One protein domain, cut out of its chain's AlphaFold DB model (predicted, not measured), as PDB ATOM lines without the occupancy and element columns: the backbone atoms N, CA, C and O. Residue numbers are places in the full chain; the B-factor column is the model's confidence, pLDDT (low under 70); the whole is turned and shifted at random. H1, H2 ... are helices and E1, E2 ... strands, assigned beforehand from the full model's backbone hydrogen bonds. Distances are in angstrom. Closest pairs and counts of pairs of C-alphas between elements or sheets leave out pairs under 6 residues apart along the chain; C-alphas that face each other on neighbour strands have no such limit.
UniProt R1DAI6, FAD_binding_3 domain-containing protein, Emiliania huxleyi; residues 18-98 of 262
ATOM      1  N   TRP A  18     275.722 155.064 329.900       47.81
ATOM      2  CA  TRP A  18     274.310 155.174 330.258       47.81
ATOM      3  C   TRP A  18     273.684 153.793 330.448       47.81
ATOM      4  O   TRP A  18     273.927 152.867 329.672       47.81
ATOM      5  N   LYS A  19     272.800 153.640 331.438       48.16
ATOM      6  CA  LYS A  19     271.912 152.474 331.500       48.16
ATOM      7  C   LYS A  19     270.583 152.882 332.109       48.16
ATOM      8  O   LYS A  19     270.495 153.265 333.266       48.16
ATOM      9  N   THR A  20     269.521 152.764 331.324       49.31
ATOM     10  CA  THR A  20     268.170 152.821 331.881       49.31
ATOM     11  C   THR A  20     267.757 151.407 332.222       49.31
ATOM     12  O   THR A  20     267.612 150.579 331.326       49.31
ATOM     13  N   LEU A  21     267.575 151.131 333.505       49.84
ATOM     14  CA  LEU A  21     267.014 149.875 333.977       49.84
ATOM     15  C   LEU A  21     265.634 150.159 334.562       49.84
ATOM     16  O   LEU A  21     265.450 151.117 335.302       49.84
ATOM     17  N   ARG A  22     264.637 149.351 334.199       48.25
ATOM     18  CA  ARG A  22     263.327 149.387 334.857       48.25
ATOM     19  C   ARG A  22     263.390 148.542 336.122       48.25
ATOM     20  O   ARG A  22     264.005 147.483 336.110       48.25
ATOM     21  N   THR A  23     262.701 148.968 337.175       47.12
ATOM     22  CA  THR A  23     262.347 148.076 338.284       47.12
ATOM     23  C   THR A  23     261.105 147.269 337.902       47.12
ATOM     24  O   THR A  23     260.200 147.765 337.228       47.12
ATOM     25  N   THR A  24     261.061 146.000 338.296       43.41
ATOM     26  CA  THR A  24     260.028 145.028 337.892       43.41
ATOM     27  C   THR A  24     258.679 145.188 338.604       43.41
ATOM     28  O   THR A  24     257.766 144.404 338.353       43.41
ATOM     29  N   GLN A  25     258.506 146.182 339.477       42.81
ATOM     30  CA  GLN A  25     257.373 146.224 340.404       42.81
ATOM     31  C   GLN A  25     256.420 147.406 340.161       42.81
ATOM     32  O   GLN A  25     256.297 148.295 340.994       42.81
ATOM     33  N   GLY A  26     255.730 147.410 339.013       44.47
ATOM     34  CA  GLY A  26     254.442 148.107 338.801       44.47
ATOM     35  C   GLY A  26     254.367 149.624 339.064       44.47
ATOM     36  O   GLY A  26     253.268 150.176 339.075       44.47
ATOM     37  N   GLY A  27     255.496 150.297 339.283       52.53
ATOM     38  CA  GLY A  27     255.610 151.715 339.623       52.53
ATOM     39  C   GLY A  27     256.483 152.482 338.629       52.53
ATOM     40  O   GLY A  27     257.142 151.894 337.774       52.53
ATOM     41  N   ARG A  28     256.448 153.819 338.725       52.06
ATOM     42  CA  ARG A  28     257.159 154.754 337.829       52.06
ATOM     43  C   ARG A  28     258.645 154.353 337.706       52.06
ATOM     44  O   ARG A  28     259.235 153.985 338.720       52.06
ATOM     45  N   PRO A  29     259.255 154.432 336.515       57.34
ATOM     46  CA  PRO A  29     260.601 153.912 336.310       57.34
ATOM     47  C   PRO A  29     261.655 154.751 337.019       57.34
ATOM     48  O   PRO A  29     261.589 155.980 337.030       57.34
ATOM     49  N   ASN A  30     262.654 154.053 337.551       67.94
ATOM     50  CA  ASN A  30     263.885 154.654 338.036       67.94
ATOM     51  C   ASN A  30     264.870 154.770 336.867       67.94
ATOM     52  O   ASN A  30     264.922 153.903 335.997       67.94
ATOM     53  N   HIS A  31     265.655 155.838 336.834       72.62
ATOM     54  CA  HIS A  31     266.694 156.045 335.831       72.62
ATOM     55  C   HIS A  31     268.012 156.337 336.537       72.62
ATOM     56  O   HIS A  31     268.015 157.036 337.543       72.62
ATOM     57  N   ALA A  32     269.122 155.812 336.030       74.56
ATOM     58  CA  ALA A  32     270.440 156.113 336.563       74.56
ATOM     59  C   ALA A  32     271.420 156.395 335.427       74.56
ATOM     60  O   ALA A  32     271.364 155.767 334.368       74.56
ATOM     61  N   CYS A  33     272.338 157.321 335.657       74.81
ATOM     62  CA  CYS A  33     273.496 157.515 334.805       74.81
ATOM     63  C   CYS A  33     274.758 157.565 335.660       74.81
ATOM     64  O   CYS A  33     274.735 157.950 336.831       74.81
ATOM     65  N   TYR A  34     275.852 157.125 335.059       76.31
ATOM     66  CA  TYR A  34     277.161 157.103 335.673       76.31
ATOM     67  C   TYR A  34     278.167 157.637 334.664       76.31
ATOM     68  O   TYR A  34     278.142 157.254 333.493       76.31
ATOM     69  N   TYR A  35     279.041 158.535 335.105       74.75
ATOM     70  CA  TYR A  35     280.116 159.030 334.260       74.75
ATOM     71  C   TYR A  35     281.339 159.455 335.085       74.75
ATOM     72  O   TYR A  35     281.190 160.027 336.170       74.75
ATOM     73  N   PRO A  36     282.560 159.174 334.596       77.00
ATOM     74  CA  PRO A  36     283.787 159.638 335.232       77.00
ATOM     75  C   PRO A  36     283.978 161.144 335.007       77.00
ATOM     76  O   PRO A  36     283.694 161.654 333.922       77.00
ATOM     77  N   THR A  37     284.488 161.854 336.014       80.56
ATOM     78  CA  THR A  37     284.784 163.301 335.931       80.56
ATOM     79  C   THR A  37     286.260 163.637 336.109       80.56
ATOM     80  O   THR A  37     286.669 164.755 335.801       80.56
ATOM     81  N   GLY A  38     287.071 162.678 336.549       74.56
ATOM     82  CA  GLY A  38     288.496 162.869 336.782       74.56
ATOM     83  C   GLY A  38     289.192 161.573 337.180       74.56
ATOM     84  O   GLY A  38     288.628 160.481 337.084       74.56
ATOM     85  N   ASP A  39     290.432 161.698 337.640       77.19
ATOM     86  CA  ASP A  39     291.231 160.552 338.066       77.19
ATOM     87  C   ASP A  39     290.737 160.011 339.406       77.19
ATOM     88  O   ASP A  39     291.056 160.528 340.470       77.19
ATOM     89  N   GLY A  40     289.934 158.948 339.329       75.25
ATOM     90  CA  GLY A  40     289.325 158.298 340.491       75.25
ATOM     91  C   GLY A  40     287.983 158.897 340.915       75.25
ATOM     92  O   GLY A  40     287.355 158.355 341.818       75.25
ATOM     93  N   GLU A  41     287.512 159.949 340.243       79.19
ATOM     94  CA  GLU A  41     286.227 160.583 340.540       79.19
ATOM     95  C   GLU A  41     285.135 160.156 339.566       79.19
ATOM     96  O   GLU A  41     285.315 160.094 338.344       79.19
ATOM     97  N   GLN A  42     283.975 159.859 340.139       78.25
ATOM     98  CA  GLN A  42     282.830 159.309 339.440       78.25
ATOM     99  C   GLN A  42     281.563 159.973 339.957       78.25
ATOM    100  O   GLN A  42     281.366 160.077 341.168       78.25
ATOM    101  N   ILE A  43     280.686 160.378 339.042       82.50
ATOM    102  CA  ILE A  43     279.357 160.867 339.392       82.50
ATOM    103  C   ILE A  43     278.337 159.790 339.056       82.50
ATOM    104  O   ILE A  43     278.276 159.297 337.930       82.50
ATOM    105  N   PHE A  44     277.509 159.470 340.046       83.00
ATOM    106  CA  PHE A  44     276.292 158.688 339.889       83.00
ATOM    107  C   PHE A  44     275.094 159.610 340.075       83.00
ATOM    108  O   PHE A  44     274.944 160.235 341.124       83.00
ATOM    109  N   GLN A  45     274.223 159.683 339.072       84.19
ATOM    110  CA  GLN A  45     272.937 160.360 339.198       84.19
ATOM    111  C   GLN A  45     271.830 159.324 339.121       84.19
ATOM    112  O   GLN A  45     271.800 158.510 338.200       84.19
ATOM    113  N   LEU A  46     270.912 159.358 340.084       80.81
ATOM    114  CA  LEU A  46     269.753 158.481 340.118       80.81
ATOM    115  C   LEU A  46     268.487 159.315 340.242       80.81
ATOM    116  O   LEU A  46     268.361 160.172 341.112       80.81
ATOM    117  N   TYR A  47     267.534 159.015 339.376       79.31
ATOM    118  CA  TYR A  47     266.213 159.603 339.333       79.31
ATOM    119  C   TYR A  47     265.214 158.543 339.754       79.31
ATOM    120  O   TYR A  47     265.057 157.516 339.092       79.31
ATOM    121  N   PHE A  48     264.529 158.797 340.857       74.12
ATOM    122  CA  PHE A  48     263.484 157.930 341.363       74.12
ATOM    123  C   PHE A  48     262.374 158.786 341.977       74.12
ATOM    124  O   PHE A  48     262.638 159.889 342.463       74.12
ATOM    125  N   PRO A  49     261.123 158.305 341.970       71.50
ATOM    126  CA  PRO A  49     260.070 158.922 342.759       71.50
ATOM    127  C   PRO A  49     260.438 158.825 344.240       71.50
ATOM    128  O   PRO A  49     260.683 157.726 344.743       71.50
ATOM    129  N   ALA A  50     260.466 159.961 344.928       70.31
ATOM    130  CA  ALA A  50     260.749 160.030 346.351       70.31
ATOM    131  C   ALA A  50     259.609 160.761 347.061       70.31
ATOM    132  O   ALA A  50     259.228 161.855 346.649       70.31
ATOM    133  N   ASP A  51     259.105 160.181 348.150       70.69
ATOM    134  CA  ASP A  51     258.151 160.834 349.054       70.69
ATOM    135  C   ASP A  51     258.925 161.727 350.034       70.69
ATOM    136  O   ASP A  51     258.951 161.509 351.244       70.69
ATOM    137  N   THR A  52     259.670 162.683 349.485       70.50
ATOM    138  CA  THR A  52     260.506 163.611 350.249       70.50
ATOM    139  C   THR A  52     259.867 165.001 350.244       70.50
ATOM    140  O   THR A  52     259.357 165.402 349.198       70.50
ATOM    141  N   PRO A  53     259.890 165.748 351.364       75.19
ATOM    142  CA  PRO A  53     259.431 167.134 351.387       75.19
ATOM    143  C   PRO A  53     260.150 168.013 350.353       75.19
ATOM    144  O   PRO A  53     261.348 167.843 350.105       75.19
ATOM    145  N   ASP A  54     259.425 168.988 349.800       69.69
ATOM    146  CA  ASP A  54     259.922 169.909 348.769       69.69
ATOM    147  C   ASP A  54     261.113 170.768 349.225       69.69
ATOM    148  O   ASP A  54     261.805 171.330 348.385       69.69
ATOM    149  N   ASP A  55     261.378 170.882 350.525       74.81
ATOM    150  CA  ASP A  55     262.466 171.680 351.097       74.81
ATOM    151  C   ASP A  55     263.684 170.853 351.532       74.81
ATOM    152  O   ASP A  55     264.706 171.413 351.928       74.81
ATOM    153  N   ALA A  56     263.634 169.525 351.421       80.88
ATOM    154  CA  ALA A  56     264.700 168.657 351.914       80.88
ATOM    155  C   ALA A  56     265.828 168.442 350.887       80.88
ATOM    156  O   ALA A  56     266.352 167.329 350.757       80.88
ATOM    157  N   TRP A  57     266.164 169.474 350.110       84.56
ATOM    158  CA  TRP A  57     267.225 169.420 349.099       84.56
ATOM    159  C   TRP A  57     268.559 169.847 349.697       84.56
ATOM    160  O   TRP A  57     268.619 170.624 350.648       84.56
ATOM    161  N   GLY A  58     269.637 169.391 349.071       86.75
ATOM    162  CA  GLY A  58     270.989 169.793 349.423       86.75
ATOM    163  C   GLY A  58     271.897 168.619 349.741       86.75
ATOM    164  O   GLY A  58     271.547 167.450 349.559       86.75
ATOM    165  N   ALA A  59     273.107 168.966 350.171       90.81
ATOM    166  CA  ALA A  59     274.108 168.001 350.581       90.81
ATOM    167  C   ALA A  59     273.663 167.302 351.869       90.81
ATOM    168  O   ALA A  59     273.281 167.953 352.844       90.81
ATOM    169  N   LEU A  60     273.725 165.977 351.860       90.38
ATOM    170  CA  LEU A  60     273.442 165.169 353.035       90.38
ATOM    171  C   LEU A  60     274.701 165.050 353.892       90.38
ATOM    172  O   LEU A  60     275.827 165.071 353.391       90.38
ATOM    173  N   SER A  61     274.511 164.877 355.201       92.88
ATOM    174  CA  SER A  61     275.608 164.425 356.060       92.88
ATOM    175  C   SER A  61     276.111 163.052 355.597       92.88
ATOM    176  O   SER A  61     275.348 162.284 355.009       92.88
ATOM    177  N   ALA A  62     277.370 162.714 355.891       90.00
ATOM    178  CA  ALA A  62     277.947 161.424 355.505       90.00
ATOM    179  C   ALA A  62     277.101 160.233 355.998       90.00
ATOM    180  O   ALA A  62     276.791 159.331 355.223       90.00
ATOM    181  N   ASP A  63     276.644 160.278 357.255       91.69
ATOM    182  CA  ASP A  63     275.815 159.222 357.846       91.69
ATOM    183  C   ASP A  63     274.423 159.140 357.200       91.69
ATOM    184  O   ASP A  63     273.886 158.051 356.997       91.69
ATOM    185  N   GLU A  64     273.802 160.277 356.871       90.44
ATOM    186  CA  GLU A  64     272.509 160.279 356.182       90.44
ATOM    187  C   GLU A  64     272.634 159.766 354.744       90.44
ATOM    188  O   GLU A  64     271.835 158.920 354.335       90.44
ATOM    189  N   GLY A  65     273.646 160.240 354.015       90.69
ATOM    190  CA  GLY A  65     273.939 159.811 352.653       90.69
ATOM    191  C   GLY A  65     274.182 158.309 352.580       90.69
ATOM    192  O   GLY A  65     273.510 157.620 351.815       90.69
ATOM    193  N   LEU A  66     275.051 157.776 353.446       90.19
ATOM    194  CA  LEU A  66     275.362 156.347 353.472       90.19
ATOM    195  C   LEU A  66     274.128 155.490 353.778       90.19
ATOM    196  O   LEU A  66     273.915 154.467 353.119       90.19
ATOM    197  N   ARG A  67     273.291 155.897 354.744       91.00
ATOM    198  CA  ARG A  67     272.047 155.174 355.059       91.00
ATOM    199  C   ARG A  67     271.094 155.152 353.866       91.00
ATOM    200  O   ARG A  67     270.654 154.074 353.478       91.00
ATOM    201  N   GLN A  68     270.819 156.305 353.254       88.81
ATOM    202  CA  GLN A  68     269.881 156.390 352.126       88.81
ATOM    203  C   GLN A  68     270.387 155.652 350.892       88.81
ATOM    204  O   GLN A  68     269.622 154.933 350.251       88.81
ATOM    205  N   CYS A  69     271.675 155.778 350.570       90.44
ATOM    206  CA  CYS A  69     272.257 155.038 349.459       90.44
ATOM    207  C   CYS A  69     272.262 153.526 349.724       90.44
ATOM    208  O   CYS A  69     271.991 152.762 348.802       90.44
ATOM    209  N   SER A  70     272.467 153.080 350.970       90.81
ATOM    210  CA  SER A  70     272.374 151.657 351.337       90.81
ATOM    211  C   SER A  70     270.947 151.105 351.229       90.81
ATOM    212  O   SER A  70     270.751 150.003 350.712       90.81
ATOM    213  N   GLU A  71     269.943 151.863 351.681       89.31
ATOM    214  CA  GLU A  71     268.522 151.512 351.537       89.31
ATOM    215  C   GLU A  71     268.114 151.444 350.058       89.31
ATOM    216  O   GLU A  71     267.455 150.492 349.629       89.31
ATOM    217  N   LEU A  72     268.561 152.416 349.257       86.25
ATOM    218  CA  LEU A  72     268.333 152.431 347.816       86.25
ATOM    219  C   LEU A  72     269.032 151.254 347.125       86.25
ATOM    220  O   LEU A  72     268.414 150.603 346.289       86.25
ATOM    221  N   ALA A  73     270.273 150.936 347.497       88.44
ATOM    222  CA  ALA A  73     271.013 149.796 346.958       88.44
ATOM    223  C   ALA A  73     270.265 148.477 347.193       88.44
ATOM    224  O   ALA A  73     270.065 147.715 346.250       88.44
ATOM    225  N   ALA A  74     269.784 148.237 348.419       89.31
ATOM    226  CA  ALA A  74     269.010 147.038 348.749       89.31
ATOM    227  C   ALA A  74     267.701 146.950 347.947       89.31
ATOM    228  O   ALA A  74     267.320 145.871 347.491       89.31
ATOM    229  N   LYS A  75     267.024 148.088 347.737       84.94
ATOM    230  CA  LYS A  75     265.822 148.151 346.896       84.94
ATOM    231  C   LYS A  75     266.134 147.812 345.437       84.94
ATOM    232  O   LYS A  75     265.468 146.959 344.864       84.94
ATOM    233  N   LEU A  76     267.146 148.455 344.849       81.56
ATOM    234  CA  LEU A  76     267.532 148.228 343.454       81.56
ATOM    235  C   LEU A  76     267.996 146.782 343.224       81.56
ATOM    236  O   LEU A  76     267.621 146.175 342.225       81.56
ATOM    237  N   GLU A  77     268.745 146.208 344.165       86.06
ATOM    238  CA  GLU A  77     269.141 144.795 344.145       86.06
ATOM    239  C   GLU A  77     267.922 143.860 344.185       86.06
ATOM    240  O   GLU A  77     267.821 142.945 343.368       86.06
ATOM    241  N   GLY A  78     266.957 144.129 345.072       83.00
ATOM    242  CA  GLY A  78     265.689 143.394 345.128       83.00
ATOM    243  C   GLY A  78     264.857 143.509 343.844       83.00
ATOM    244  O   GLY A  78     264.173 142.558 343.467       83.00
ATOM    245  N   ASP A  79     264.971 144.636 343.143       78.19
ATOM    246  CA  ASP A  79     264.352 144.886 341.837       78.19
ATOM    247  C   ASP A  79     265.155 144.298 340.653       78.19
ATOM    248  O   ASP A  79     264.783 144.503 339.494       78.19
ATOM    249  N   GLY A  80     266.251 143.575 340.915       78.25
ATOM    250  CA  GLY A  80     267.057 142.891 339.901       78.25
ATOM    251  C   GLY A  80     268.027 143.794 339.136       78.25
ATOM    252  O   GLY A  80     268.404 143.468 338.006       78.25
ATOM    253  N   TRP A  81     268.421 144.936 339.707       78.06
ATOM    254  CA  TRP A  81     269.429 145.802 339.095       78.06
ATOM    255  C   TRP A  81     270.810 145.151 339.086       78.06
ATOM    256  O   TRP A  81     271.180 144.375 339.964       78.06
ATOM    257  N   ASP A  82     271.588 145.509 338.070       78.38
ATOM    258  CA  ASP A  82     272.961 145.047 337.901       78.38
ATOM    259  C   ASP A  82     273.858 145.556 339.039       78.38
ATOM    260  O   ASP A  82     273.776 146.726 339.430       78.38
ATOM    261  N   ALA A  83     274.758 144.696 339.526       81.94
ATOM    262  CA  ALA A  83     275.718 145.028 340.575       81.94
ATOM    263  C   ALA A  83     276.552 146.277 340.241       81.94
ATOM    264  O   ALA A  83     276.912 147.024 341.148       81.94
ATOM    265  N   SER A  84     276.787 146.569 338.955       77.38
ATOM    266  CA  SER A  84     277.503 147.775 338.522       77.38
ATOM    267  C   SER A  84     276.817 149.091 338.926       77.38
ATOM    268  O   SER A  84     277.474 150.126 338.944       77.38
ATOM    269  N   PHE A  85     275.510 149.074 339.215       76.56
ATOM    270  CA  PHE A  85     274.745 150.235 339.704       76.56
ATOM    271  C   PHE A  85     274.484 150.176 341.208       76.56
ATOM    272  O   PHE A  85     274.307 151.216 341.838       76.56
ATOM    273  N   VAL A  86     274.451 148.972 341.777       84.25
ATOM    274  CA  VAL A  86     274.165 148.748 343.199       84.25
ATOM    275  C   VAL A  86     275.404 148.997 344.058       84.25
ATOM    276  O   VAL A  86     275.321 149.708 345.055       84.25
ATOM    277  N   GLU A  87     276.558 148.447 343.679       85.12
ATOM    278  CA  GLU A  87     277.774 148.513 344.498       85.12
ATOM    279  C   GLU A  87     278.285 149.942 344.749       85.12
ATOM    280  O   GLU A  87     278.588 150.257 345.901       85.12
ATOM    281  N   PRO A  88     278.298 150.857 343.758       85.00
ATOM    282  CA  PRO A  88     278.742 152.235 343.976       85.00
ATOM    283  C   PRO A  88     277.913 152.998 345.017       85.00
ATOM    284  O   PRO A  88     278.438 153.866 345.709       85.00
ATOM    285  N   LEU A  89     276.629 152.655 345.181       86.75
ATOM    286  CA  LEU A  89     275.771 153.268 346.199       86.75
ATOM    287  C   LEU A  89     276.203 152.891 347.621       86.75
ATOM    288  O   LEU A  89     276.017 153.675 348.549       86.75
ATOM    289  N   ARG A  90     276.803 151.713 347.818       87.56
ATOM    290  CA  ARG A  90     277.228 151.247 349.149       87.56
ATOM    291  C   ARG A  90     278.449 151.993 349.684       87.56
ATOM    292  O   ARG A  90     278.708 151.947 350.883       87.56
ATOM    293  N   SER A  91     279.186 152.668 348.806       86.69
ATOM    294  CA  SER A  91     280.368 153.468 349.132       86.69
ATOM    295  C   SER A  91     280.247 154.905 348.624       86.69
ATOM    296  O   SER A  91     281.261 155.541 348.357       86.69
ATOM    297  N   ALA A  92     279.022 155.400 348.419       87.06
ATOM    298  CA  ALA A  92     278.805 156.739 347.897       87.06
ATOM    299  C   ALA A  92     279.267 157.796 348.908       87.06
ATOM    300  O   ALA A  92     278.837 157.819 350.062       87.06
ATOM    301  N   GLU A  93     280.115 158.701 348.436       85.69
ATOM    302  CA  GLU A  93     280.568 159.874 349.172       85.69
ATOM    303  C   GLU A  93     279.924 161.124 348.555       85.69
ATOM    304  O   GLU A  93     279.601 161.142 347.368       85.69
ATOM    305  N   ASN A  94     279.728 162.182 349.349       89.56
ATOM    306  CA  ASN A  94     279.188 163.468 348.879       89.56
ATOM    307  C   ASN A  94     277.799 163.371 348.214       89.56
ATOM    308  O   ASN A  94     277.580 163.825 347.091       89.56
ATOM    309  N   VAL A  95     276.833 162.792 348.928       91.56
ATOM    310  CA  VAL A  95     275.465 162.612 348.423       91.56
ATOM    311  C   VAL A  95     274.699 163.936 348.442       91.56
ATOM    312  O   VAL A  95     274.585 164.588 349.480       91.56
ATOM    313  N   ILE A  96     274.122 164.306 347.298       90.69
ATOM    314  CA  ILE A  96     273.285 165.499 347.148       90.69
ATOM    315  C   ILE A  96     271.881 165.072 346.735       90.69
ATOM    316  O   ILE A  96     271.701 164.364 345.744       90.69
ATOM    317  N   ARG A  97     270.872 165.552 347.467       88.50
ATOM    318  CA  ARG A  97     269.474 165.412 347.066       88.50
ATOM    319  C   ARG A  97     269.057 166.604 346.215       88.50
ATOM    320  O   ARG A  97     269.138 167.746 346.666       88.50
ATOM    321  N   VAL A  98     268.576 166.326 345.007       84.69
ATOM    322  CA  VAL A  98     268.083 167.341 344.071       84.69
ATOM    323  C   VAL A  98     266.641 167.023 343.717       84.69
ATOM    324  O   VAL A  98     266.350 165.969 343.152       84.69
TER     325      VAL A  98
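Overview. This is residues 18 to 98 of the 262 residues of the protein "FAD_binding_3 domain-containing protein" of Emiliania huxleyi (UniProt R1DAI6). A hairpin of two strands, E1 and E2, makes a small flat layer, and a helical hairpin, H1 and H2, makes a second layer loosely over one face of it, with H2 the helix nearer to the strands. Long loops run before E1 and between E2 and H1. The printed part has 81 residues, with two named strands and then two named helices in the order E1, E2, H1, H2; the sheet E1 - E2 is antiparallel. The class is mixed, helices and strands, with 37 residues in named elements, under half. The whole is compact, with a radius of gyration of the C-alphas of 12.7 A and spans of 33 by 32 by 18 A.

Along the chain. After residues 18 to 30, which hold no named element, E1 runs from residue 31, C-alpha at (266.694, 156.045, 335.831), to 36, 17.5 A. E2 is residues 42 to 47, 16.6 A. H1 is residues 62 to 78, 24.1 A, with C-alpha 62 at (277.947, 161.424, 355.505). H2 is residues 83 to 90, 10.7 A, ending at C-alpha 90, (277.228, 151.247, 349.149).

Arrangement. E1 and E2 form an antiparallel hairpin at 169 degrees, with N 33 and O 45 2.9 A apart, within hydrogen-bond range. E2 and H2 are near each other, with 6 pairs of C-alphas within 10 A. The closest C-alphas of E1 and H2 are those of Ala 32 and Phe 85, 7.9 A. H1 and H2, a helical hairpin, touch at the C-alphas of Ala 73 and Val 86, 5.0 A, at a shallow tilt of 27 degrees, opposite ways. E1 and H1 are apart. Residues 58 to 59 pair antiparallel with residues 96 to 97. Every O i to N i+4 pair of H1 is within hydrogen-bond range; in H2 1 of 4 is, beside 3 of 5 O i to N i+3 pairs.

Size, cuts and confidence. The C-alphas farthest apart, those of Gly 26 and Asp 39, are 38.8 A apart. The printed part has no cut. The link E2 to H1, 14 residues, is long. Mean pLDDT of the printed part is 77.3; residues 18 to 30 and 54 are under 70.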